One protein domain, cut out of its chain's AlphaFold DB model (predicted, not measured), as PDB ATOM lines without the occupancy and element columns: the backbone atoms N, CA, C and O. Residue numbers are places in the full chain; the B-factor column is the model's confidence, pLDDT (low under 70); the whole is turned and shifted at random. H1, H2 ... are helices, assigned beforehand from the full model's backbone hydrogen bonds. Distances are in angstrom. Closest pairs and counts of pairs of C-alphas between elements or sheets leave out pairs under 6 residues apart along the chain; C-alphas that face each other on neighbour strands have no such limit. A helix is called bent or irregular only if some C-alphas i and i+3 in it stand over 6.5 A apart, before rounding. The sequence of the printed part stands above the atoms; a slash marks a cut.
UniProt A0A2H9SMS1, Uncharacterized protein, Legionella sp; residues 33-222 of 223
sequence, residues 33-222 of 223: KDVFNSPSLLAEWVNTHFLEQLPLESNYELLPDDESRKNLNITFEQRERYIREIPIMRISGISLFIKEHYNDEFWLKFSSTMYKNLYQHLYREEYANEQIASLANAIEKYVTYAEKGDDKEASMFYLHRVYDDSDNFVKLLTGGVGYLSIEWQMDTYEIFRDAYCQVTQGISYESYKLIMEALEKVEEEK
ATOM      1  N   LYS A  33      92.505 158.812 100.262       90.12
ATOM      2  CA  LYS A  33      91.992 158.766 101.638       90.12
ATOM      3  C   LYS A  33      91.202 157.488 101.914       90.12
ATOM      4  O   LYS A  33      91.326 156.940 103.004       90.12
ATOM      5  N   ASP A  34      90.439 156.992 100.941       93.38
ATOM      6  CA  ASP A  34      89.725 155.717 101.073       93.38
ATOM      7  C   ASP A  34      90.705 154.546 101.210       93.38
ATOM      8  O   ASP A  34      90.479 153.651 102.023       93.38
ATOM      9  N   VAL A  35      91.829 154.595 100.482       94.25
ATOM     10  CA  VAL A  35      92.917 153.612 100.590       94.25
ATOM     11  C   VAL A  35      93.471 153.570 102.015       94.25
ATOM     12  O   VAL A  35      93.440 152.519 102.646       94.25
ATOM     13  N   PHE A  36      93.902 154.705 102.573       95.19
ATOM     14  CA  PHE A  36      94.488 154.749 103.922       95.19
ATOM     15  C   PHE A  36      93.480 154.537 105.064       95.19
ATOM     16  O   PHE A  36      93.898 154.309 106.196       95.19
ATOM     17  N   ASN A  37      92.172 154.573 104.795       95.50
ATOM     18  CA  ASN A  37      91.124 154.290 105.782       95.50
ATOM     19  C   ASN A  37      90.623 152.836 105.751       95.50
ATOM     20  O   ASN A  37      89.800 152.455 106.584       95.50
ATOM     21  N   SER A  38      91.101 152.010 104.817       96.62
ATOM     22  CA  SER A  38      90.684 150.615 104.672       96.62
ATOM     23  C   SER A  38      91.897 149.684 104.705       96.62
ATOM     24  O   SER A  38      92.752 149.779 103.828       96.62
ATOM     25  N   PRO A  39      91.979 148.727 105.651       97.56
ATOM     26  CA  PRO A  39      93.142 147.844 105.751       97.56
ATOM     27  C   PRO A  39      93.321 146.965 104.506       97.56
ATOM     28  O   PRO A  39      94.446 146.637 104.142       97.56
ATOM     29  N   SER A  40      92.225 146.600 103.832       95.81
ATOM     30  CA  SER A  40      92.270 145.807 102.599       95.81
ATOM     31  C   SER A  40      92.739 146.634 101.404       95.81
ATOM     32  O   SER A  40      93.640 146.196 100.697       95.81
ATOM     33  N   LEU A  41      92.192 147.843 101.216       96.25
ATOM     34  CA  LEU A  41      92.620 148.716 100.115       96.25
ATOM     35  C   LEU A  41      94.068 149.171 100.304       96.25
ATOM     36  O   LEU A  41      94.821 149.242  99.337       96.25
ATOM     37  N   LEU A  42      94.483 149.435 101.546       97.62
ATOM     38  CA  LEU A  42      95.866 149.778 101.843       97.62
ATOM     39  C   LEU A  42      96.816 148.617 101.548       97.62
ATOM     40  O   LEU A  42      97.877 148.840 100.979       97.62
ATOM     41  N   ALA A  43      96.439 147.381 101.884       97.88
ATOM     42  CA  ALA A  43      97.240 146.205 101.549       97.88
ATOM     43  C   ALA A  43      97.365 145.996 100.028       97.88
ATOM     44  O   ALA A  43      98.439 145.650  99.540       97.88
ATOM     45  N   GLU A  44      96.298 146.239  99.263       96.69
ATOM     46  CA  GLU A  44      96.341 146.207  97.793       96.69
ATOM     47  C   GLU A  44      97.257 147.299  97.234       96.69
ATOM     48  O   GLU A  44      98.122 147.020  96.405       96.69
ATOM     49  N   TRP A  45      97.135 148.525  97.746       96.81
ATOM     50  CA  TRP A  45      97.992 149.641  97.354       96.81
ATOM     51  C   TRP A  45      99.469 149.362  97.660       96.81
ATOM     52  O   TRP A  45     100.331 149.545  96.798       96.81
ATOM     53  N   VAL A  46      99.770 148.846  98.857       97.94
ATOM     54  CA  VAL A  46     101.129 148.436  99.244       97.94
ATOM     55  C   VAL A  46     101.641 147.331  98.328       97.94
ATOM     56  O   VAL A  46     102.776 147.411  97.865       97.94
ATOM     57  N   ASN A  47     100.823 146.322  98.022       97.38
ATOM     58  CA  ASN A  47     101.205 145.263  97.095       97.38
ATOM     59  C   ASN A  47     101.595 145.829  95.722       97.38
ATOM     60  O   ASN A  47     102.675 145.527  95.219       97.38
ATOM     61  N   THR A  48     100.781 146.714  95.151       96.12
ATOM     62  CA  THR A  48     101.084 147.308  93.845       96.12
ATOM     63  C   THR A  48     102.369 148.138  93.865       96.12
ATOM     64  O   THR A  48     103.212 147.983  92.982       96.12
ATOM     65  N   HIS A  49     102.561 148.996  94.868       95.62
ATOM     66  CA  HIS A  49     103.660 149.969  94.859       95.62
ATOM     67  C   HIS A  49     104.978 149.466  95.461       95.62
ATOM     68  O   HIS A  49     106.041 149.911  95.036       95.62
ATOM     69  N   PHE A  50     104.934 148.531  96.412       95.75
ATOM     70  CA  PHE A  50     106.124 148.053  97.129       95.75
ATOM     71  C   PHE A  50     106.514 146.611  96.794       95.75
ATOM     72  O   PHE A  50     107.606 146.189  97.177       95.75
ATOM     73  N   LEU A  51     105.668 145.869  96.065       94.81
ATOM     74  CA  LEU A  51     105.966 144.509  95.603       94.81
ATOM     75  C   LEU A  51     105.893 144.395  94.073       94.81
ATOM     76  O   LEU A  51     106.882 144.043  93.439       94.81
ATOM     77  N   GLU A  52     104.762 144.698  93.438       94.38
ATOM     78  CA  GLU A  52     104.581 144.455  91.995       94.38
ATOM     79  C   GLU A  52     105.436 145.379  91.118       94.38
ATOM     80  O   GLU A  52     106.063 144.922  90.163       94.38
ATOM     81  N   GLN A  53     105.494 146.671  91.450       94.94
ATOM     82  CA  GLN A  53     106.333 147.650  90.747       94.94
ATOM     83  C   GLN A  53     107.833 147.473  91.026       94.94
ATOM     84  O   GLN A  53     108.657 147.980  90.266       94.94
ATOM     85  N   LEU A  54     108.180 146.737  92.083       92.75
ATOM     86  CA  LEU A  54     109.549 146.454  92.509       92.75
ATOM     87  C   LEU A  54     109.791 144.937  92.501       92.75
ATOM     88  O   LEU A  54     109.938 144.329  93.565       92.75
ATOM     89  N   PRO A  55     109.812 144.300  91.314       91.62
ATOM     90  CA  PRO A  55     109.993 142.858  91.207       91.62
ATOM     91  C   PRO A  55     111.334 142.432  91.819       91.62
ATOM     92  O   PRO A  55     112.285 143.216  91.825       91.62
ATOM     93  N   LEU A  56     111.447 141.186  92.289       90.94
ATOM     94  CA  LEU A  56     112.686 140.665  92.891       90.94
ATOM     95  C   LEU A  56     113.925 140.919  92.031       90.94
ATOM     96  O   LEU A  56     114.989 141.244  92.552       90.94
ATOM     97  N   GLU A  57     113.771 140.819  90.713       92.00
ATOM     98  CA  GLU A  57     114.838 141.020  89.746       92.00
ATOM     99  C   GLU A  57     115.410 142.448  89.773       92.00
ATOM    100  O   GLU A  57     116.581 142.647  89.457       92.00
ATOM    101  N   SER A  58     114.626 143.442  90.202       92.56
ATOM    102  CA  SER A  58     115.125 144.809  90.392       92.56
ATOM    103  C   SER A  58     116.151 144.904  91.524       92.56
ATOM    104  O   SER A  58     117.026 145.755  91.478       92.56
ATOM    105  N   ASN A  59     116.132 143.983  92.493       91.69
ATOM    106  CA  ASN A  59     117.064 143.998  93.619       91.69
ATOM    107  C   ASN A  59     118.441 143.395  93.275       91.69
ATOM    108  O   ASN A  59     119.340 143.431  94.114       91.69
ATOM    109  N   TYR A  60     118.649 142.844  92.069       91.00
ATOM    110  CA  TYR A  60     119.953 142.285  91.680       91.00
ATOM    111  C   TYR A  60     121.071 143.337  91.663       91.00
ATOM    112  O   TYR A  60     122.227 142.987  91.899       91.00
ATOM    113  N   GLU A  61     120.742 144.609  91.427       90.44
ATOM    114  CA  GLU A  61     121.708 145.716  91.467       90.44
ATOM    115  C   GLU A  61     122.199 146.046  92.884       90.44
ATOM    116  O   GLU A  61     123.248 146.661  93.043       90.44
ATOM    117  N   LEU A  62     121.473 145.588  93.909       90.56
ATOM    118  CA  LEU A  62     121.780 145.801  95.325       90.56
ATOM    119  C   LEU A  62     122.668 144.694  95.906       90.56
ATOM    120  O   LEU A  62     122.952 144.686  97.106       90.56
ATOM    121  N   LEU A  63     123.051 143.711  95.086       90.31
ATOM    122  CA  LEU A  63     123.922 142.626  95.509       90.31
ATOM    123  C   LEU A  63     125.361 143.106  95.718       90.31
ATOM    124  O   LEU A  63     125.828 143.983  94.989       90.31
ATOM    125  N   PRO A  64     126.106 142.473  96.643       86.69
ATOM    126  CA  PRO A  64     127.523 142.752  96.803       86.69
ATOM    127  C   PRO A  64     128.268 142.507  95.488       86.69
ATOM    128  O   PRO A  64     128.026 141.507  94.798       86.69
ATOM    129  N   ASP A  65     129.196 143.410  95.174       90.12
ATOM    130  CA  ASP A  65     130.073 143.284  94.017       90.12
ATOM    131  C   ASP A  65     130.991 142.051  94.113       90.12
ATOM    132  O   ASP A  65     131.091 141.364  95.136       90.12
ATOM    133  N   ASP A  66     131.665 141.733  93.008       91.25
ATOM    134  CA  ASP A  66     132.501 140.534  92.921       91.25
ATOM    135  C   ASP A  66     133.683 140.538  93.896       91.25
ATOM    136  O   ASP A  66     134.136 139.467  94.317       91.25
ATOM    137  N   GLU A  67     134.197 141.715  94.249       92.56
ATOM    138  CA  GLU A  67     135.285 141.858  95.211       92.56
ATOM    139  C   GLU A  67     134.793 141.536  96.624       92.56
ATOM    140  O   GLU A  67     135.340 140.652  97.290       92.56
ATOM    141  N   SER A  68     133.703 142.176  97.042       89.25
ATOM    142  CA  SER A  68     133.043 141.976  98.331       89.25
ATOM    143  C   SER A  68     132.592 140.531  98.498       89.25
ATOM    144  O   SER A  68     132.859 139.909  99.527       89.25
ATOM    145  N   ARG A  69     131.999 139.944  97.450       91.25
ATOM    146  CA  ARG A  69     131.580 138.540  97.430       91.25
ATOM    147  C   ARG A  69     132.749 137.594  97.685       91.25
ATOM    148  O   ARG A  69     132.620 136.681  98.496       91.25
ATOM    149  N   LYS A  70     133.892 137.802  97.023       91.31
ATOM    150  CA  LYS A  70     135.096 136.976  97.229       91.31
ATOM    151  C   LYS A  70     135.697 137.190  98.617       91.31
ATOM    152  O   LYS A  70     136.054 136.220  99.276       91.31
ATOM    153  N   ASN A  71     135.778 138.436  99.079       90.38
ATOM    154  CA  ASN A  71     136.365 138.798 100.371       90.38
ATOM    155  C   ASN A  71     135.547 138.285 101.573       90.38
ATOM    156  O   ASN A  71     136.096 138.006 102.642       90.38
ATOM    157  N   LEU A  72     134.229 138.184 101.413       90.12
ATOM    158  CA  LEU A  72     133.302 137.711 102.442       90.12
ATOM    159  C   LEU A  72     132.868 136.256 102.230       90.12
ATOM    160  O   LEU A  72     132.118 135.729 103.045       90.12
ATOM    161  N   ASN A  73     133.376 135.585 101.190       92.44
ATOM    162  CA  ASN A  73     132.969 134.235 100.789       92.44
ATOM    163  C   ASN A  73     131.438 134.084 100.685       92.44
ATOM    164  O   ASN A  73     130.867 133.108 101.162       92.44
ATOM    165  N   ILE A  74     130.770 135.085 100.102       93.19
ATOM    166  CA  ILE A  74     129.313 135.078  99.967       93.19
ATOM    167  C   ILE A  74     128.923 134.111  98.845       93.19
ATOM    168  O   ILE A  74     129.330 134.279  97.687       93.19
ATOM    169  N   THR A  75     128.125 133.103  99.190       94.19
ATOM    170  CA  THR A  75     127.659 132.073  98.255       94.19
ATOM    171  C   THR A  75     126.535 132.585  97.353       94.19
ATOM    172  O   THR A  75     125.998 133.680  97.537       94.19
ATOM    173  N   PHE A  76     126.175 131.803  96.335       92.62
ATOM    174  CA  PHE A  76     125.024 132.127  95.494       92.62
ATOM    175  C   PHE A  76     123.718 132.066  96.301       92.62
ATOM    176  O   PHE A  76     122.891 132.967  96.215       92.62
ATOM    177  N   GLU A  77     123.581 131.058  97.157       94.62
ATOM    178  CA  GLU A  77     122.419 130.834  98.014       94.62
ATOM    179  C   GLU A  77     122.224 131.988  99.007       94.62
ATOM    180  O   GLU A  77     121.105 132.464  99.193       94.62
ATOM    181  N   GLN A  78     123.311 132.511  99.582       95.19
ATOM    182  CA  GLN A  78     123.273 133.688 100.456       95.19
ATOM    183  C   GLN A  78     122.814 134.952  99.712       95.19
ATOM    184  O   GLN A  78     122.095 135.771 100.281       95.19
ATOM    185  N   ARG A  79     123.172 135.107  98.429       93.75
ATOM    186  CA  ARG A  79     122.693 136.219  97.584       93.75
ATOM    187  C   ARG A  79     121.202 136.102  97.283       93.75
ATOM    188  O   ARG A  79     120.493 137.102  97.333       93.75
ATOM    189  N   GLU A  80     120.722 134.888  97.028       93.44
ATOM    190  CA  GLU A  80     119.293 134.623  96.840       93.44
ATOM    191  C   GLU A  80     118.495 134.893  98.123       93.44
ATOM    192  O   GLU A  80     117.449 135.544  98.069       93.44
ATOM    193  N   ARG A  81     119.002 134.472  99.294       94.81
ATOM    194  CA  ARG A  81     118.390 134.813 100.590       94.81
ATOM    195  C   ARG A  81     118.374 136.324 100.819       94.81
ATOM    196  O   ARG A  81     117.334 136.853 101.190       94.81
ATOM    197  N   TYR A  82     119.473 137.021 100.527       95.00
ATOM    198  CA  TYR A  82     119.562 138.479 100.647       95.00
ATOM    199  C   TYR A  82     118.503 139.200  99.801       95.00
ATOM    200  O   TYR A  82     117.764 140.035 100.321       95.00
ATOM    201  N   ILE A  83     118.365 138.843  98.519       95.00
ATOM    202  CA  ILE A  83     117.370 139.456  97.622       95.00
ATOM    203  C   ILE A  83     115.944 139.250  98.128       95.00
ATOM    204  O   ILE A  83     115.118 140.155  98.021       95.00
ATOM    205  N   ARG A  84     115.651 138.068  98.677       95.12
ATOM    206  CA  ARG A  84     114.332 137.735  99.232       95.12
ATOM    207  C   ARG A  84     114.066 138.428 100.566       95.12
ATOM    208  O   ARG A  84     112.910 138.672 100.894       95.12
ATOM    209  N   GLU A  85     115.113 138.767 101.310       96.94
ATOM    210  CA  GLU A  85     114.994 139.479 102.580       96.94
ATOM    211  C   GLU A  85     114.653 140.966 102.378       96.94
ATOM    212  O   GLU A  85     113.945 141.541 103.199       96.94
ATOM    213  N   ILE A  86     115.054 141.586 101.261       96.31
ATOM    214  CA  ILE A  86     114.766 143.006 100.980       96.31
ATOM    215  C   ILE A  86     113.253 143.317 100.978       96.31
ATOM    216  O   ILE A  86     112.841 144.214 101.716       96.31
ATOM    217  N   PRO A  87     112.380 142.604 100.232       96.69
ATOM    218  CA  PRO A  87     110.935 142.821 100.328       96.69
ATOM    219  C   PRO A  87     110.377 142.587 101.735       96.69
ATOM    220  O   PRO A  87     109.449 143.282 102.138       96.69
ATOM    221  N   ILE A  88     110.952 141.655 102.505       97.94
ATOM    222  CA  ILE A  88     110.559 141.429 103.904       97.94
ATOM    223  C   ILE A  88     110.869 142.677 104.744       97.94
ATOM    224  O   ILE A  88     110.019 143.077 105.537       97.94
ATOM    225  N   MET A  89     112.020 143.331 104.530       97.50
ATOM    226  CA  MET A  89     112.390 144.572 105.231       97.50
ATOM    227  C   MET A  89     111.496 145.742 104.819       97.50
ATOM    228  O   MET A  89     111.065 146.533 105.655       97.50
ATOM    229  N   ARG A  90     111.156 145.835 103.529       97.12
ATOM    230  CA  ARG A  90     110.216 146.856 103.044       97.12
ATOM    231  C   ARG A  90     108.862 146.713 103.729       97.12
ATOM    232  O   ARG A  90     108.340 147.669 104.299       97.12
ATOM    233  N   ILE A  91     108.307 145.501 103.722       98.38
ATOM    234  CA  ILE A  91     107.019 145.249 104.370       98.38
ATOM    235  C   ILE A  91     107.115 145.432 105.886       98.38
ATOM    236  O   ILE A  91     106.179 145.979 106.455       98.38
ATOM    237  N   SER A  92     108.225 145.079 106.546       98.38
ATOM    238  CA  SER A  92     108.378 145.337 107.984       98.38
ATOM    239  C   SER A  92     108.411 146.832 108.326       98.38
ATOM    240  O   SER A  92     107.871 147.212 109.364       98.38
ATOM    241  N   GLY A  93     108.964 147.686 107.459       98.38
ATOM    242  CA  GLY A  93     108.943 149.146 107.623       98.38
ATOM    243  C   GLY A  93     107.533 149.724 107.520       98.38
ATOM    244  O   GLY A  93     107.097 150.490 108.378       98.38
ATOM    245  N   ILE A  94     106.767 149.278 106.522       98.56
ATOM    246  CA  ILE A  94     105.350 149.650 106.378       98.56
ATOM    247  C   ILE A  94     104.543 149.127 107.568       98.56
ATOM    248  O   ILE A  94     103.740 149.847 108.151       98.56
ATOM    249  N   SER A  95     104.777 147.878 107.961       98.31
ATOM    250  CA  SER A  95     104.106 147.249 109.090       98.31
ATOM    251  C   SER A  95     104.346 147.988 110.406       98.31
ATOM    252  O   SER A  95     103.400 148.150 111.174       98.31
ATOM    253  N   LEU A  96     105.568 148.477 110.644       98.31
ATOM    254  CA  LEU A  96     105.879 149.330 111.790       98.31
ATOM    255  C   LEU A  96     105.014 150.596 111.776       98.31
ATOM    256  O   LEU A  96     104.330 150.877 112.756       98.31
ATOM    257  N   PHE A  97     104.951 151.295 110.637       98.25
ATOM    258  CA  PHE A  97     104.107 152.484 110.498       98.25
ATOM    259  C   PHE A  97     102.635 152.188 110.808       98.25
ATOM    260  O   PHE A  97     102.002 152.931 111.562       98.25
ATOM    261  N   ILE A  98     102.083 151.100 110.256       98.12
ATOM    262  CA  ILE A  98     100.685 150.716 110.495       98.12
ATOM    263  C   ILE A  98     100.439 150.457 111.979       98.12
ATOM    264  O   ILE A  98      99.432 150.916 112.515       98.12
ATOM    265  N   LYS A  99     101.350 149.745 112.639       96.25
ATOM    266  CA  LYS A  99     101.221 149.411 114.057       96.25
ATOM    267  C   LYS A  99     101.268 150.647 114.963       96.25
ATOM    268  O   LYS A  99     100.580 150.676 115.974       96.25
ATOM    269  N   GLU A 100     102.023 151.674 114.581       95.75
ATOM    270  CA  GLU A 100     102.111 152.935 115.329       95.75
ATOM    271  C   GLU A 100     100.906 153.868 115.120       95.75
ATOM    272  O   GLU A 100     100.549 154.621 116.025       95.75
ATOM    273  N   HIS A 101     100.281 153.844 113.937       95.62
ATOM    274  CA  HIS A 101      99.282 154.851 113.538       95.62
ATOM    275  C   HIS A 101      97.841 154.329 113.480       95.62
ATOM    276  O   HIS A 101      96.902 155.121 113.373       95.62
ATOM    277  N   TYR A 102      97.642 153.013 113.546       97.00
ATOM    278  CA  TYR A 102      96.333 152.375 113.468       97.00
ATOM    279  C   TYR A 102      96.089 151.448 114.662       97.00
ATOM    280  O   TYR A 102      96.998 151.083 115.396       97.00
ATOM    281  N   ASN A 103      94.827 151.069 114.869       97.12
ATOM    282  CA  ASN A 103      94.459 150.141 115.936       97.12
ATOM    283  C   ASN A 103      94.783 148.674 115.581       97.12
ATOM    284  O   ASN A 103      94.981 148.322 114.415       97.12
ATOM    285  N   ASP A 104      94.753 147.801 116.592       95.75
ATOM    286  CA  ASP A 104      95.058 146.370 116.447       95.75
ATOM    287  C   ASP A 104      94.178 145.662 115.404       95.75
ATOM    288  O   ASP A 104      94.647 144.793 114.671       95.75
ATOM    289  N   GLU A 105      92.897 146.032 115.303       97.69
ATOM    290  CA  GLU A 105      91.985 145.431 114.326       97.69
ATOM    291  C   GLU A 105      92.426 145.737 112.888       97.69
ATOM    292  O   GLU A 105      92.428 144.850 112.026       97.69
ATOM    293  N   PHE A 106      92.815 146.985 112.629       98.12
ATOM    294  CA  PHE A 106      93.329 147.418 111.339       98.12
ATOM    295  C   PHE A 106      94.639 146.698 111.017       98.12
ATOM    296  O   PHE A 106      94.765 146.115 109.937       98.12
ATOM    297  N   TRP A 107      95.576 146.676 111.971       97.00
ATOM    298  CA  TRP A 107      96.856 145.977 111.865       97.00
ATOM    299  C   TRP A 107      96.682 144.502 111.484       97.00
ATOM    300  O   TRP A 107      97.294 144.036 110.519       97.00
ATOM    301  N   LEU A 108      95.823 143.767 112.196       96.25
ATOM    302  CA  LEU A 108      95.602 142.338 111.957       96.25
ATOM    303  C   LEU A 108      95.019 142.079 110.563       96.25
ATOM    304  O   LEU A 108      95.469 141.174 109.855       96.25
ATOM    305  N   LYS A 109      94.042 142.893 110.141       97.62
ATOM    306  CA  LYS A 109      93.431 142.786 108.808       97.62
ATOM    307  C   LYS A 109      94.444 143.081 107.704       97.62
ATOM    308  O   LYS A 109      94.569 142.272 106.784       97.62
ATOM    309  N   PHE A 110      95.182 144.183 107.821       98.12
ATOM    310  CA  PHE A 110      96.225 144.575 106.872       98.12
ATOM    311  C   PHE A 110      97.289 143.478 106.734       98.12
ATOM    312  O   PHE A 110      97.531 142.967 105.638       98.12
ATOM    313  N   SER A 111      97.854 143.040 107.859       96.56
ATOM    314  CA  SER A 111      98.964 142.085 107.897       96.56
ATOM    315  C   SER A 111      98.579 140.725 107.328       96.56
ATOM    316  O   SER A 111      99.327 140.148 106.543       96.56
ATOM    317  N   SER A 112      97.369 140.239 107.629       94.12
ATOM    318  CA  SER A 112      96.885 138.953 107.108       94.12
ATOM    319  C   SER A 112      96.825 138.896 105.574       94.12
ATOM    320  O   SER A 112      97.067 137.839 104.984       94.12
ATOM    321  N   THR A 113      96.526 140.026 104.929       95.19
ATOM    322  CA  THR A 113      96.536 140.169 103.470       95.19
ATOM    323  C   THR A 113      97.967 140.322 102.967       95.19
ATOM    324  O   THR A 113      98.381 139.614 102.050       95.19
ATOM    325  N   MET A 114      98.759 141.178 103.615       96.75
ATOM    326  CA  MET A 114     100.135 141.445 103.202       96.75
ATOM    327  C   MET A 114     101.043 140.221 103.256       96.75
ATOM    328  O   MET A 114     101.852 140.040 102.350       96.75
ATOM    329  N   TYR A 115     100.892 139.340 104.247       94.88
ATOM    330  CA  TYR A 115     101.694 138.115 104.325       94.88
ATOM    331  C   TYR A 115     101.453 137.187 103.129       94.88
ATOM    332  O   TYR A 115     102.389 136.558 102.636       94.88
ATOM    333  N   LYS A 116     100.214 137.128 102.623       93.12
ATOM    334  CA  LYS A 116      99.868 136.344 101.428       93.12
ATOM    335  C   LYS A 116     100.448 136.971 100.166       93.12
ATOM    336  O   LYS A 116     101.066 136.262  99.377       93.12
ATOM    337  N   ASN A 117     100.302 138.286 100.019       94.75
ATOM    338  CA  ASN A 117     100.842 139.033  98.882       94.75
ATOM    339  C   ASN A 117     102.371 138.909  98.815       94.75
ATOM    340  O   ASN A 117     102.932 138.574  97.773       94.75
ATOM    341  N   LEU A 118     103.049 139.081  99.953       95.62
ATOM    342  CA  LEU A 118     104.496 138.921 100.051       95.62
ATOM    343  C   LEU A 118     104.932 137.487  99.740       95.62
ATOM    344  O   LEU A 118     105.887 137.292  98.995       95.62
ATOM    345  N   TYR A 119     104.226 136.480 100.258       94.12
ATOM    346  CA  TYR A 119     104.509 135.084  99.929       94.12
ATOM    347  C   TYR A 119     104.453 134.833  98.415       94.12
ATOM    348  O   TYR A 119     105.389 134.274  97.840       94.12
ATOM    349  N   GLN A 120     103.387 135.292  97.756       92.06
ATOM    350  CA  GLN A 120     103.239 135.152  96.308       92.06
ATOM    351  C   GLN A 120     104.347 135.884  95.547       92.06
ATOM    352  O   GLN A 120     104.895 135.336  94.591       92.06
ATOM    353  N   HIS A 121     104.717 137.085  95.996       92.81
ATOM    354  CA  HIS A 121     105.811 137.855  95.414       92.81
ATOM    355  C   HIS A 121     107.155 137.116  95.513       92.81
ATOM    356  O   HIS A 121     107.909 137.075  94.541       92.81
ATOM    357  N   LEU A 122     107.444 136.501  96.665       93.12
ATOM    358  CA  LEU A 122     108.711 135.818  96.911       93.12
ATOM    359  C   LEU A 122     108.813 134.487  96.163       93.12
ATOM    360  O   LEU A 122     109.846 134.201  95.557       93.12
ATOM    361  N   TYR A 123     107.777 133.654  96.216       88.88
ATOM    362  CA  TYR A 123     107.887 132.259  95.785       88.88
ATOM    363  C   TYR A 123     107.230 131.979  94.436       88.88
ATOM    364  O   TYR A 123     107.617 131.019  93.785       88.88
ATOM    365  N   ARG A 124     106.295 132.823  93.968       78.81
ATOM    366  CA  ARG A 124     105.517 132.604  92.725       78.81
ATOM    367  C   ARG A 124     104.857 131.212  92.652       78.81
ATOM    368  O   ARG A 124     104.569 130.714  91.568       78.81
ATOM    369  N   GLU A 125     104.613 130.600  93.808       73.94
ATOM    370  CA  GLU A 125     104.090 129.244  93.983       73.94
ATOM    371  C   GLU A 125     102.723 129.262  94.684       73.94
ATOM    372  O   GLU A 125     102.297 130.278  95.244       73.94
ATOM    373  N   GLU A 126     102.025 128.121  94.665       67.44
ATOM    374  CA  GLU A 126     100.818 127.926  95.472       67.44
ATOM    375  C   GLU A 126     101.122 128.075  96.974       67.44
ATOM    376  O   GLU A 126     102.243 127.869  97.444       67.44
ATOM    377  N   TYR A 127     100.109 128.476  97.742       70.00
ATOM    378  CA  TYR A 127     100.258 128.820  99.154       70.00
ATOM    379  C   TYR A 127     100.740 127.643 100.015       70.00
ATOM    380  O   TYR A 127     100.002 126.684 100.243       70.00
ATOM    381  N   ALA A 128     101.932 127.775 100.598       72.81
ATOM    382  CA  ALA A 128     102.411 126.920 101.676       72.81
ATOM    383  C   ALA A 128     102.218 127.635 103.024       72.81
ATOM    384  O   ALA A 128     102.963 128.552 103.375       72.81
ATOM    385  N   ASN A 129     101.218 127.207 103.803       75.44
ATOM    386  CA  ASN A 129     100.849 127.850 105.076       75.44
ATOM    387  C   ASN A 129     102.027 127.995 106.059       75.44
ATOM    388  O   ASN A 129     102.125 129.002 106.756       75.44
ATOM    389  N   GLU A 130     102.938 127.020 106.100       73.06
ATOM    390  CA  GLU A 130     104.122 127.053 106.969       73.06
ATOM    391  C   GLU A 130     105.093 128.181 106.592       73.06
ATOM    392  O   GLU A 130     105.655 128.851 107.460       73.06
ATOM    393  N   GLN A 131     105.251 128.447 105.295       82.75
ATOM    394  CA  GLN A 131     106.121 129.513 104.807       82.75
ATOM    395  C   GLN A 131     105.499 130.894 105.051       82.75
ATOM    396  O   GLN A 131     106.209 131.816 105.448       82.75
ATOM    397  N   ILE A 132     104.174 131.030 104.926       89.12
ATOM    398  CA  ILE A 132     103.454 132.257 105.311       89.12
ATOM    399  C   ILE A 132     103.644 132.548 106.805       89.12
ATOM    400  O   ILE A 132     103.942 133.681 107.170       89.12
ATOM    401  N   ALA A 133     103.518 131.537 107.670       92.12
ATOM    402  CA  ALA A 133     103.735 131.702 109.109       92.12
ATOM    403  C   ALA A 133     105.182 132.118 109.432       92.12
ATOM    404  O   ALA A 133     105.408 132.962 110.299       92.12
ATOM    405  N   SER A 134     106.163 131.571 108.707       91.75
ATOM    406  CA  SER A 134     107.569 131.972 108.827       91.75
ATOM    407  C   SER A 134     107.791 133.439 108.432       91.75
ATOM    408  O   SER A 134     108.470 134.169 109.158       91.75
ATOM    409  N   LEU A 135     107.176 133.896 107.332       94.31
ATOM    410  CA  LEU A 135     107.223 135.299 106.899       94.31
ATOM    411  C   LEU A 135     106.555 136.236 107.908       94.31
ATOM    412  O   LEU A 135     107.138 137.260 108.257       94.31
ATOM    413  N   ALA A 136     105.375 135.866 108.405       96.19
ATOM    414  CA  ALA A 136     104.658 136.624 109.425       96.19
ATOM    415  C   ALA A 136     105.526 136.823 110.674       96.19
ATOM    416  O   ALA A 136     105.762 137.949 111.102       96.19
ATOM    417  N   ASN A 137     106.102 135.735 111.193       97.31
ATOM    418  CA  ASN A 137     106.993 135.782 112.350       97.31
ATOM    419  C   ASN A 137     108.260 136.614 112.089       97.31
ATOM    420  O   ASN A 137     108.743 137.286 112.997       97.31
ATOM    421  N   ALA A 138     108.813 136.587 110.873       97.56
ATOM    422  CA  ALA A 138     109.948 137.439 110.529       97.56
ATOM    423  C   ALA A 138     109.573 138.926 110.592       97.56
ATOM    424  O   ALA A 138     110.242 139.685 111.289       97.56
ATOM    425  N   ILE A 139     108.479 139.323 109.934       98.19
ATOM    426  CA  ILE A 139     107.988 140.708 109.939       98.19
ATOM    427  C   ILE A 139     107.694 141.172 111.367       98.19
ATOM    428  O   ILE A 139     108.181 142.220 111.781       98.19
ATOM    429  N   GLU A 140     106.960 140.374 112.143       97.62
ATOM    430  CA  GLU A 140     106.603 140.709 113.524       97.62
ATOM    431  C   GLU A 140     107.830 140.885 114.419       97.62
ATOM    432  O   GLU A 140     107.846 141.782 115.267       97.62
ATOM    433  N   LYS A 141     108.881 140.083 114.219       98.12
ATOM    434  CA  LYS A 141     110.148 140.256 114.935       98.12
ATOM    435  C   LYS A 141     110.838 141.563 114.574       98.12
ATOM    436  O   LYS A 141     111.196 142.296 115.489       98.12
ATOM    437  N   TYR A 142     110.975 141.892 113.288       98.31
ATOM    438  CA  TYR A 142     111.571 143.170 112.877       98.31
ATOM    439  C   TYR A 142     110.789 144.373 113.401       98.31
ATOM    440  O   TYR A 142     111.388 145.311 113.917       98.31
ATOM    441  N   VAL A 143     109.455 144.327 113.344       97.81
ATOM    442  CA  VAL A 143     108.600 145.368 113.933       97.81
ATOM    443  C   VAL A 143     108.842 145.469 115.441       97.81
ATOM    444  O   VAL A 143     109.075 146.557 115.951       97.81
ATOM    445  N   THR A 144     108.874 144.338 116.150       97.88
ATOM    446  CA  THR A 144     109.107 144.309 117.605       97.88
ATOM    447  C   THR A 144     110.482 144.854 117.994       97.88
ATOM    448  O   THR A 144     110.608 145.501 119.032       97.88
ATOM    449  N   TYR A 145     111.528 144.562 117.215       97.88
ATOM    450  CA  TYR A 145     112.866 145.092 117.475       97.88
ATOM    451  C   TYR A 145     112.922 146.601 117.223       97.88
ATOM    452  O   TYR A 145     113.443 147.322 118.072       97.88
ATOM    453  N   ALA A 146     112.309 147.081 116.140       96.56
ATOM    454  CA  ALA A 146     112.237 148.506 115.832       96.56
ATOM    455  C   ALA A 146     111.459 149.300 116.899       96.56
ATOM    456  O   ALA A 146     111.963 150.303 117.396       96.56
ATOM    457  N   GLU A 147     110.299 148.810 117.356       95.62
ATOM    458  CA  GLU A 147     109.517 149.442 118.439       95.62
ATOM    459  C   GLU A 147     110.308 149.591 119.748       95.62
ATOM    460  O   GLU A 147     110.065 150.502 120.539       95.62
ATOM    461  N   LYS A 148     111.243 148.671 120.003       96.44
ATOM    462  CA  LYS A 148     112.095 148.679 121.198       96.44
ATOM    463  C   LYS A 148     113.389 149.471 121.012       96.44
ATOM    464  O   LYS A 148     114.117 149.628 121.991       96.44
ATOM    465  N   GLY A 149     113.694 149.925 119.793       95.25
ATOM    466  CA  GLY A 149     115.003 150.476 119.440       95.25
ATOM    467  C   GLY A 149     116.142 149.468 119.625       95.25
ATOM    468  O   GLY A 149     117.242 149.848 120.024       95.25
ATOM    469  N   ASP A 150     115.874 148.173 119.423       96.94
ATOM    470  CA  ASP A 150     116.850 147.095 119.614       96.94
ATOM    471  C   ASP A 150     117.568 146.744 118.304       96.94
ATOM    472  O   ASP A 150     117.420 145.660 117.729       96.94
ATOM    473  N   ASP A 151     118.368 147.698 117.833       95.44
ATOM    474  CA  ASP A 151     119.123 147.606 116.580       95.44
ATOM    475  C   ASP A 151     120.049 146.386 116.542       95.44
ATOM    476  O   ASP A 151     120.293 145.781 115.492       95.44
ATOM    477  N   LYS A 152     120.570 145.991 117.707       95.94
ATOM    478  CA  LYS A 152     121.472 144.849 117.825       95.94
ATOM    479  C   LYS A 152     120.739 143.541 117.545       95.94
ATOM    480  O   LYS A 152     121.256 142.715 116.790       95.94
ATOM    481  N   GLU A 153     119.566 143.342 118.139       97.56
ATOM    482  CA  GLU A 153     118.768 142.141 117.894       97.56
ATOM    483  C   GLU A 153     118.205 142.119 116.468       97.56
ATOM    484  O   GLU A 153     118.251 141.069 115.826       97.56
ATOM    485  N   ALA A 154     117.787 143.265 115.914       96.81
ATOM    486  CA  ALA A 154     117.385 143.367 114.506       96.81
ATOM    487  C   ALA A 154     118.528 142.976 113.551       96.81
ATOM    488  O   ALA A 154     118.342 142.163 112.639       96.81
ATOM    489  N   SER A 155     119.732 143.496 113.803       96.75
ATOM    490  CA  SER A 155     120.939 143.188 113.031       96.75
ATOM    491  C   SER A 155     121.309 141.707 113.111       96.75
ATOM    492  O   SER A 155     121.596 141.071 112.096       96.75
ATOM    493  N   MET A 156     121.292 141.132 114.316       97.81
ATOM    494  CA  MET A 156     121.612 139.721 114.532       97.81
ATOM    495  C   MET A 156     120.575 138.803 113.878       97.81
ATOM    496  O   MET A 156     120.935 137.821 113.226       97.81
ATOM    497  N   PHE A 157     119.290 139.132 114.013       98.12
ATOM    498  CA  PHE A 157     118.200 138.372 113.412       98.12
ATOM    499  C   PHE A 157     118.303 138.352 111.885       98.12
ATOM    500  O   PHE A 157     118.209 137.281 111.285       98.12
ATOM    501  N   TYR A 158     118.594 139.498 111.269       98.12
ATOM    502  CA  TYR A 158     118.853 139.594 109.835       98.12
ATOM    503  C   TYR A 158     120.033 138.729 109.389       98.12
ATOM    504  O   TYR A 158     119.904 137.934 108.455       98.12
ATOM    505  N   LEU A 159     121.170 138.815 110.085       97.62
ATOM    506  CA  LEU A 159     122.345 138.023 109.730       97.62
ATOM    507  C   LEU A 159     122.071 136.522 109.830       97.62
ATOM    508  O   LEU A 159     122.514 135.778 108.964       97.62
ATOM    509  N   HIS A 160     121.303 136.069 110.821       97.50
ATOM    510  CA  HIS A 160     120.891 134.665 110.906       97.50
ATOM    511  C   HIS A 160     119.914 134.244 109.807       97.50
ATOM    512  O   HIS A 160     119.870 133.078 109.439       97.50
ATOM    513  N   ARG A 161     119.112 135.155 109.262       96.38
ATOM    514  CA  ARG A 161     118.196 134.808 108.169       96.38
ATOM    515  C   ARG A 161     118.900 134.705 106.821       96.38
ATOM    516  O   ARG A 161     118.478 133.922 105.973       96.38
ATOM    517  N   VAL A 162     119.963 135.483 106.621       96.75
ATOM    518  CA  VAL A 162     120.647 135.582 105.324       96.75
ATOM    519  C   VAL A 162     121.958 134.788 105.284       96.75
ATOM    520  O   VAL A 162     122.262 134.155 104.268       96.75
ATOM    521  N   TYR A 163     122.716 134.780 106.379       96.44
ATOM    522  CA  TYR A 163     124.118 134.357 106.438       96.44
ATOM    523  C   TYR A 163     124.437 133.395 107.600       96.44
ATOM    524  O   TYR A 163     125.605 133.282 107.961       96.44
ATOM    525  N   ASP A 164     123.456 132.709 108.197       94.75
ATOM    526  CA  ASP A 164     123.672 131.767 109.315       94.75
ATOM    527  C   ASP A 164     124.735 130.694 109.049       94.75
ATOM    528  O   ASP A 164     125.451 130.291 109.963       94.75
ATOM    529  N   ASP A 165     124.846 130.262 107.798       93.25
ATOM    530  CA  ASP A 165     125.805 129.276 107.302       93.25
ATOM    531  C   ASP A 165     127.121 129.888 106.774       93.25
ATOM    532  O   ASP A 165     127.918 129.197 106.139       93.25
ATOM    533  N   SER A 166     127.377 131.181 107.006       93.31
ATOM    534  CA  SER A 166     128.600 131.845 106.546       93.31
ATOM    535  C   SER A 166     129.794 131.573 107.462       93.31
ATOM    536  O   SER A 166     129.803 131.972 108.628       93.31
ATOM    537  N   ASP A 167     130.887 131.055 106.893       92.94
ATOM    538  CA  ASP A 167     132.193 130.967 107.574       92.94
ATOM    539  C   ASP A 167     132.723 132.341 108.034       92.94
ATOM    540  O   ASP A 167     133.577 132.435 108.916       92.94
ATOM    541  N   ASN A 168     132.207 133.427 107.446       94.00
ATOM    542  CA  ASN A 168     132.568 134.806 107.755       94.00
ATOM    543  C   ASN A 168     131.498 135.541 108.579       94.00
ATOM    544  O   ASN A 168     131.534 136.770 108.640       94.00
ATOM    545  N   PHE A 169     130.580 134.834 109.251       94.19
ATOM    546  CA  PHE A 169     129.497 135.441 110.040       94.19
ATOM    547  C   PHE A 169     129.982 136.546 110.993       94.19
ATOM    548  O   PHE A 169     129.437 137.646 111.010       94.19
ATOM    549  N   VAL A 170     131.070 136.304 111.735       93.75
ATOM    550  CA  VAL A 170     131.645 137.297 112.667       93.75
ATOM    551  C   VAL A 170     132.145 138.549 111.936       93.75
ATOM    552  O   VAL A 170     132.007 139.662 112.445       93.75
ATOM    553  N   LYS A 171     132.701 138.392 110.732       94.38
ATOM    554  CA  LYS A 171     133.170 139.509 109.902       94.38
ATOM    555  C   LYS A 171     131.995 140.300 109.325       94.38
ATOM    556  O   LYS A 171     132.068 141.520 109.288       94.38
ATOM    557  N   LEU A 172     130.908 139.631 108.938       94.38
ATOM    558  CA  LEU A 172     129.667 140.284 108.504       94.38
ATOM    559  C   LEU A 172     129.031 141.082 109.651       94.38
ATOM    560  O   LEU A 172     128.675 142.245 109.473       94.38
ATOM    561  N   LEU A 173     128.972 140.488 110.847       93.44
ATOM    562  CA  LEU A 173     128.454 141.131 112.053       93.44
ATOM    563  C   LEU A 173     129.267 142.367 112.444       93.44
ATOM    564  O   LEU A 173     128.715 143.450 112.602       93.44
ATOM    565  N   THR A 174     130.583 142.217 112.591       92.69
ATOM    566  CA  THR A 174     131.460 143.324 113.010       92.69
ATOM    567  C   THR A 174     131.683 144.359 111.907       92.69
ATOM    568  O   THR A 174     131.954 145.516 112.213       92.69
ATOM    569  N   GLY A 175     131.523 143.967 110.641       90.75
ATOM    570  CA  GLY A 175     131.544 144.852 109.477       90.75
ATOM    571  C   GLY A 175     130.260 145.656 109.270       90.75
ATOM    572  O   GLY A 175     130.192 146.428 108.322       90.75
ATOM    573  N   GLY A 176     129.251 145.480 110.128       92.00
ATOM    574  CA  GLY A 176     128.022 146.269 110.097       92.00
ATOM    575  C   GLY A 176     126.998 145.835 109.048       92.00
ATOM    576  O   GLY A 176     125.991 146.511 108.890       92.00
ATOM    577  N   VAL A 177     127.184 144.687 108.385       92.75
ATOM    578  CA  VAL A 177     126.229 144.169 107.380       92.75
ATOM    579  C   VAL A 177     124.838 143.955 107.986       92.75
ATOM    580  O   VAL A 177     123.834 144.086 107.297       92.75
ATOM    581  N   GLY A 178     124.772 143.679 109.291       93.75
ATOM    582  CA  GLY A 178     123.515 143.569 110.026       93.75
ATOM    583  C   GLY A 178     122.642 144.826 109.981       93.75
ATOM    584  O   GLY A 178     121.424 144.692 109.921       93.75
ATOM    585  N   TYR A 179     123.243 146.020 109.934       95.25
ATOM    586  CA  TYR A 179     122.506 147.290 109.956       95.25
ATOM    587  C   TYR A 179     121.726 147.564 108.670       95.25
ATOM    588  O   TYR A 179     120.817 148.390 108.686       95.25
ATOM    589  N   LEU A 180     121.996 146.817 107.591       94.31
ATOM    590  CA  LEU A 180     121.207 146.899 106.363       94.31
ATOM    591  C   LEU A 180     119.719 146.629 106.624       94.31
ATOM    592  O   LEU A 180     118.876 147.218 105.958       94.31
ATOM    593  N   SER A 181     119.370 145.762 107.584       93.88
ATOM    594  CA  SER A 181     117.960 145.516 107.917       93.88
ATOM    595  C   SER A 181     117.263 146.769 108.438       93.88
ATOM    596  O   SER A 181     116.138 147.051 108.032       93.88
ATOM    597  N   ILE A 182     117.952 147.537 109.282       95.62
ATOM    598  CA  ILE A 182     117.450 148.775 109.876       95.62
ATOM    599  C   ILE A 182     117.350 149.855 108.803       95.62
ATOM    600  O   ILE A 182     116.308 150.491 108.697       95.62
ATOM    601  N   GLU A 183     118.382 150.019 107.970       95.56
ATOM    602  CA  GLU A 183     118.371 150.979 106.857       95.56
ATOM    603  C   GLU A 183     117.193 150.709 105.911       95.56
ATOM    604  O   GLU A 183     116.352 151.581 105.709       95.56
ATOM    605  N   TRP A 184     117.039 149.472 105.426       95.50
ATOM    606  CA  TRP A 184     115.928 149.111 104.540       95.50
ATOM    607  C   TRP A 184     114.554 149.319 105.181       95.50
ATOM    608  O   TRP A 184     113.613 149.772 104.514       95.50
ATOM    609  N   GLN A 185     114.420 148.951 106.455       97.06
ATOM    610  CA  GLN A 185     113.173 149.096 107.193       97.06
ATOM    611  C   GLN A 185     112.811 150.576 107.365       97.06
ATOM    612  O   GLN A 185     111.677 150.964 107.071       97.06
ATOM    613  N   MET A 186     113.765 151.401 107.800       97.06
ATOM    614  CA  MET A 186     113.546 152.819 108.075       97.06
ATOM    615  C   MET A 186     113.346 153.631 106.801       97.06
ATOM    616  O   MET A 186     112.397 154.410 106.744       97.06
ATOM    617  N   ASP A 187     114.119 153.384 105.744       96.44
ATOM    618  CA  ASP A 187     113.916 154.034 104.445       96.44
ATOM    619  C   ASP A 187     112.486 153.803 103.940       96.44
ATOM    620  O   ASP A 187     111.795 154.722 103.493       96.44
ATOM    621  N   THR A 188     111.992 152.569 104.069       97.19
ATOM    622  CA  THR A 188     110.632 152.238 103.634       97.19
ATOM    623  C   THR A 188     109.575 152.873 104.534       97.19
ATOM    624  O   THR A 188     108.571 153.382 104.030       97.19
ATOM    625  N   TYR A 189     109.797 152.878 105.851       98.06
ATOM    626  CA  TYR A 189     108.933 153.571 106.806       98.06
ATOM    627  C   TYR A 189     108.798 155.057 106.450       98.06
ATOM    628  O   TYR A 189     107.687 155.584 106.405       98.06
ATOM    629  N   GLU A 190     109.907 155.735 106.150       96.88
ATOM    630  CA  GLU A 190     109.914 157.164 105.834       96.88
ATOM    631  C   GLU A 190     109.190 157.475 104.525       96.88
ATOM    632  O   GLU A 190     108.364 158.392 104.491       96.88
ATOM    633  N   ILE A 191     109.435 156.680 103.480       96.25
ATOM    634  CA  ILE A 191     108.726 156.791 102.197       96.25
ATOM    635  C   ILE A 191     107.218 156.603 102.407       96.25
ATOM    636  O   ILE A 191     106.409 157.373 101.881       96.25
ATOM    637  N   PHE A 192     106.821 155.598 103.190       97.38
ATOM    638  CA  PHE A 192     105.413 155.308 103.442       97.38
ATOM    639  C   PHE A 192     104.737 156.393 104.292       97.38
ATOM    640  O   PHE A 192     103.617 156.810 103.990       97.38
ATOM    641  N   ARG A 193     105.432 156.910 105.311       96.94
ATOM    642  CA  ARG A 193     104.975 158.038 106.131       96.94
ATOM    643  C   ARG A 193     104.759 159.294 105.293       96.94
ATOM    644  O   ARG A 193     103.755 159.981 105.478       96.94
ATOM    645  N   ASP A 194     105.660 159.593 104.360       95.44
ATOM    646  CA  ASP A 194     105.482 160.741 103.471       95.44
ATOM    647  C   ASP A 194     104.265 160.555 102.555       95.44
ATOM    648  O   ASP A 194     103.439 161.461 102.447       95.44
ATOM    649  N   ALA A 195     104.077 159.357 101.984       94.62
ATOM    650  CA  ALA A 195     102.882 159.030 101.203       94.62
ATOM    651  C   ALA A 195     101.588 159.208 102.023       94.62
ATOM    652  O   ALA A 195     100.626 159.817 101.545       94.62
ATOM    653  N   TYR A 196     101.578 158.750 103.278       94.94
ATOM    654  CA  TYR A 196     100.464 158.960 104.203       94.94
ATOM    655  C   TYR A 196     100.176 160.451 104.428       94.94
ATOM    656  O   TYR A 196      99.025 160.883 104.308       94.94
ATOM    657  N   CYS A 197     101.195 161.263 104.723       93.31
ATOM    658  CA  CYS A 197     101.030 162.702 104.946       93.31
ATOM    659  C   CYS A 197     100.544 163.433 103.694       93.31
ATOM    660  O   CYS A 197      99.615 164.241 103.779       93.31
ATOM    661  N   GLN A 198     101.092 163.101 102.524       92.50
ATOM    662  CA  GLN A 198     100.652 163.686 101.260       92.50
ATOM    663  C   GLN A 198      99.165 163.420 101.016       92.50
ATOM    664  O   GLN A 198      98.429 164.320 100.613       92.50
ATOM    665  N   VAL A 199      98.690 162.211 101.311       91.19
ATOM    666  CA  VAL A 199      97.286 161.844 101.106       91.19
ATOM    667  C   VAL A 199      96.359 162.443 102.166       91.19
ATOM    668  O   VAL A 199      95.262 162.918 101.846       91.19
ATOM    669  N   THR A 200      96.759 162.416 103.435       88.44
ATOM    670  CA  THR A 200      95.890 162.829 104.546       88.44
ATOM    671  C   THR A 200      95.871 164.342 104.740       88.44
ATOM    672  O   THR A 200      94.789 164.912 104.912       88.44
ATOM    673  N   GLN A 201      97.036 164.986 104.628       89.62
ATOM    674  CA  GLN A 201      97.260 166.409 104.898       89.62
ATOM    675  C   GLN A 201      97.483 167.248 103.631       89.62
ATOM    676  O   GLN A 201      97.383 168.471 103.685       89.62
ATOM    677  N   GLY A 202      97.774 166.628 102.481       91.50
ATOM    678  CA  GLY A 202      98.077 167.353 101.241       91.50
ATOM    679  C   GLY A 202      99.491 167.942 101.186       91.50
ATOM    680  O   GLY A 202      99.765 168.768 100.317       91.50
ATOM    681  N   ILE A 203     100.375 167.552 102.109       91.38
ATOM    682  CA  ILE A 203     101.748 168.060 102.250       91.38
ATOM    683  C   ILE A 203     102.710 166.928 102.633       91.38
ATOM    684  O   ILE A 203     102.277 165.901 103.147       91.38
ATOM    685  N   SER A 204     104.012 167.126 102.404       92.69
ATOM    686  CA  SER A 204     105.048 166.189 102.875       92.69
ATOM    687  C   SER A 204     105.083 166.095 104.402       92.69
ATOM    688  O   SER A 204     104.702 167.046 105.095       92.69
ATOM    689  N   TYR A 205     105.598 164.983 104.929       92.12
ATOM    690  CA  TYR A 205     105.783 164.799 106.369       92.12
ATOM    691  C   TYR A 205     106.671 165.895 106.972       92.12
ATOM    692  O   TYR A 205     106.336 166.449 108.014       92.12
ATOM    693  N   GLU A 206     107.752 166.277 106.289       90.44
ATOM    694  CA  GLU A 206     108.657 167.320 106.790       90.44
ATOM    695  C   GLU A 206     107.962 168.686 106.884       90.44
ATOM    696  O   GLU A 206     108.103 169.410 107.868       90.44
ATOM    697  N   SER A 207     107.129 169.023 105.894       90.38
ATOM    698  CA  SER A 207     106.320 170.247 105.955       90.38
ATOM    699  C   SER A 207     105.282 170.187 107.076       90.38
ATOM    700  O   SER A 207     105.061 171.183 107.761       90.38
ATOM    701  N   TYR A 208     104.652 169.026 107.275       90.94
ATOM    702  CA  TYR A 208     103.688 168.815 108.352       90.94
ATOM    703  C   TYR A 208     104.335 168.983 109.730       90.94
ATOM    704  O   TYR A 208     103.809 169.713 110.569       90.94
ATOM    705  N   LYS A 209     105.515 168.392 109.935       92.12
ATOM    706  CA  LYS A 209     106.296 168.507 111.169       92.12
ATOM    707  C   LYS A 209     106.611 169.964 111.518       92.12
ATOM    708  O   LYS A 209     106.329 170.388 112.633       92.12
ATOM    709  N   LEU A 210     107.101 170.753 110.558       92.50
ATOM    710  CA  LEU A 210     107.398 172.177 110.773       92.50
ATOM    711  C   LEU A 210     106.160 172.992 111.177       92.50
ATOM    712  O   LEU A 210     106.265 173.917 111.983       92.50
ATOM    713  N   ILE A 211     104.987 172.662 110.625       90.88
ATOM    714  CA  ILE A 211     103.723 173.310 111.002       90.88
ATOM    715  C   ILE A 211     103.353 172.952 112.443       90.88
ATOM    716  O   ILE A 211     103.001 173.847 113.207       90.88
ATOM    717  N   MET A 212     103.461 171.678 112.828       89.69
ATOM    718  CA  MET A 212     103.151 171.229 114.189       89.69
ATOM    719  C   MET A 212     104.090 171.856 115.227       89.69
ATOM    720  O   MET A 212     103.609 172.425 116.202       89.69
ATOM    721  N   GLU A 213     105.401 171.878 114.971       91.06
ATOM    722  CA  GLU A 213     106.380 172.533 115.854       91.06
ATOM    723  C   GLU A 213     106.120 174.043 115.999       91.06
ATOM    724  O   GLU A 213     106.348 174.629 117.059       91.06
ATOM    725  N   ALA A 214     105.658 174.706 114.933       90.06
ATOM    726  CA  ALA A 214     105.286 176.116 114.994       90.06
ATOM    727  C   ALA A 214     104.007 176.340 115.818       90.06
ATOM    728  O   ALA A 214     103.916 177.336 116.534       90.06
ATOM    729  N   LEU A 215     103.032 175.430 115.731       89.69
ATOM    730  CA  LEU A 215     101.800 175.493 116.520       89.69
ATOM    731  C   LEU A 215     102.071 175.272 118.012       89.69
ATOM    732  O   LEU A 215     101.582 176.057 118.818       89.69
ATOM    733  N   GLU A 216     102.901 174.287 118.365       88.44
ATOM    734  CA  GLU A 216     103.296 174.014 119.755       88.44
ATOM    735  C   GLU A 216     103.978 175.230 120.393       88.44
ATOM    736  O   GLU A 216     103.577 175.673 121.467       88.44
ATOM    737  N   LYS A 217     104.921 175.867 119.687       87.38
ATOM    738  CA  LYS A 217     105.574 177.100 120.168       87.38
ATOM    739  C   LYS A 217     104.582 178.237 120.417       87.38
ATOM    740  O   LYS A 217     104.712 178.965 121.395       87.38
ATOM    741  N   VAL A 218     103.575 178.390 119.555       86.31
ATOM    742  CA  VAL A 218     102.531 179.414 119.726       86.31
ATOM    743  C   VAL A 218     101.622 179.111 120.924       86.31
ATOM    744  O   VAL A 218     101.087 180.044 121.526       86.31
ATOM    745  N   GLU A 219     101.407 177.841 121.266       79.75
ATOM    746  CA  GLU A 219     100.652 177.442 122.461       79.75
ATOM    747  C   GLU A 219     101.463 177.652 123.748       79.75
ATOM    748  O   GLU A 219     100.931 178.189 124.723       79.75
ATOM    749  N   GLU A 220     102.758 177.333 123.732       79.81
ATOM    750  CA  GLU A 220     103.673 177.578 124.853       79.81
ATOM    751  C   GLU A 220     103.844 179.076 125.150       79.81
ATOM    752  O   GLU A 220     103.816 179.474 126.309       79.81
ATOM    753  N   GLU A 221     103.936 179.933 124.128       73.19
ATOM    754  CA  GLU A 221     104.055 181.393 124.302       73.19
ATOM    755  C   GLU A 221     102.775 182.068 124.836       73.19
ATOM    756  O   GLU A 221     102.813 183.222 125.272       73.19
ATOM    757  N   LYS A 222     101.626 181.382 124.789       65.38
ATOM    758  CA  LYS A 222     100.338 181.881 125.306       65.38
ATOM    759  C   LYS A 222     100.049 181.463 126.750       65.38
ATOM    760  O   LYS A 222      99.026 181.904 127.285       65.38
TER     761      LYS A 222
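AT A GLANCE: This is residues 33 to 222 of the 223 residues of an uncharacterized protein of Legionella sp (UniProt A0A2H9SMS1). The long helix H5 runs through the middle of a body of helices: H2 and H6 pack beside it as a small up-and-down bundle, and H7, H8 and H10 pack on it too, H7 and H10 crossing it steeply. The short helices H4 and H9 lie near one end of the body, and at the other end residues 209 to 222, of which 209 to 220 belong to H11, stick out as an arm. The printed part has 190 residues, with eleven named helices, H1 to H11 in chain order, and no named strand; its class is all helix. It is compact, with a radius of gyration of the C-alphas of 18.4 A, and spans 62 by 41 by 27 A, the arm included.

HOW THE PARTS SIT: Start at H5, residues 76 to 101, the hub, which touches six helices and has a kink of 25 degrees near residue 87. H6, residues 104 to 123, forms a hairpin with H5 at a shallow tilt of 17 degrees; their closest C-alphas, Lys 99 and Trp 107, are 6.0 A apart. H2, residues 39 to 52, touches H6 at a shallow tilt of 28 degrees, the same way, with C-alphas Pro 39 and Phe 110 closest at 4.6 A. H2, H5 and H6 make an up-and-down bundle, each running against the one before. H10, residues 177 to 201, touches residues 86 to 97 of H5 at a steep tilt of 39 degrees, with C-alphas Gly 93 and Gln 185 closest at 4.3 A. H7, residues 129 to 147, touches residues 88 to 96 of H5 at a steep tilt of 60 degrees, with C-alphas Ser 92 and Ile 139 closest at 5.0 A. H8, residues 151 to 163, forms a hairpin with H7, and its C-alpha Val 162 is closest to H5 at Arg 81, 5.3 A. H3, residues 56 to 62, is about perpendicular to H5 at 78 degrees, and its C-alpha Asn 59 is closest to Ile 83, 6.1 A. H9, residues 169 to 174, forms a hairpin with H8, with C-alphas Tyr 163 and Phe 169 closest at 6.6 A. H4, residues 66 to 72, touches no helix; it is close to H9 but not clearly touching, with C-alphas Leu 72 and Leu 172 closest at 7.5 A. H1, residues 33 to 36, touches H2 only at the corner, with C-alphas Val 35 and Leu 41 closest at 4.9 A. H11, residues 205 to 220, touches H10 with residues 205 to 208 alone, C-alphas Asp 194 and Tyr 205 being closest at 5.0 A. Every O i to N i+4 pair is within hydrogen-bond range in H4, H7, H8, H9 and H11, against 9 of 10 in H2, 20 of 22 in H5, 14 of 16 in H6, 19 of 21 in H10 and 0 of 3 in H3, where 3 of 4 O i to N i+3 pairs are; H1 is too short for an i+4 pair.

IN THESE COORDINATES: Find C-alpha 76 at (125.024, 132.127, 95.494); from there H5 runs 38.8 A to C-alpha 101 at (99.282, 154.851, 113.538). H10 spans 36.6 A, H6 28.1 A, H7 26.8 A and H11 22.6 A, ending at C-alpha 220, (103.673, 177.578, 124.853). H3 is only just irregular: C-alphas 58 and 61 are 6.7 A apart.

THE WHOLE: Look for the two farthest C-alphas at Lys 70 and Lys 222, 63.3 A apart. The body without the stretch that stands free spans 49 by 40 by 28 A. The printed part has no cut, and its links between helices are tight. Mean pLDDT of the printed part is 93.3; residues 126 and 222 are under 70.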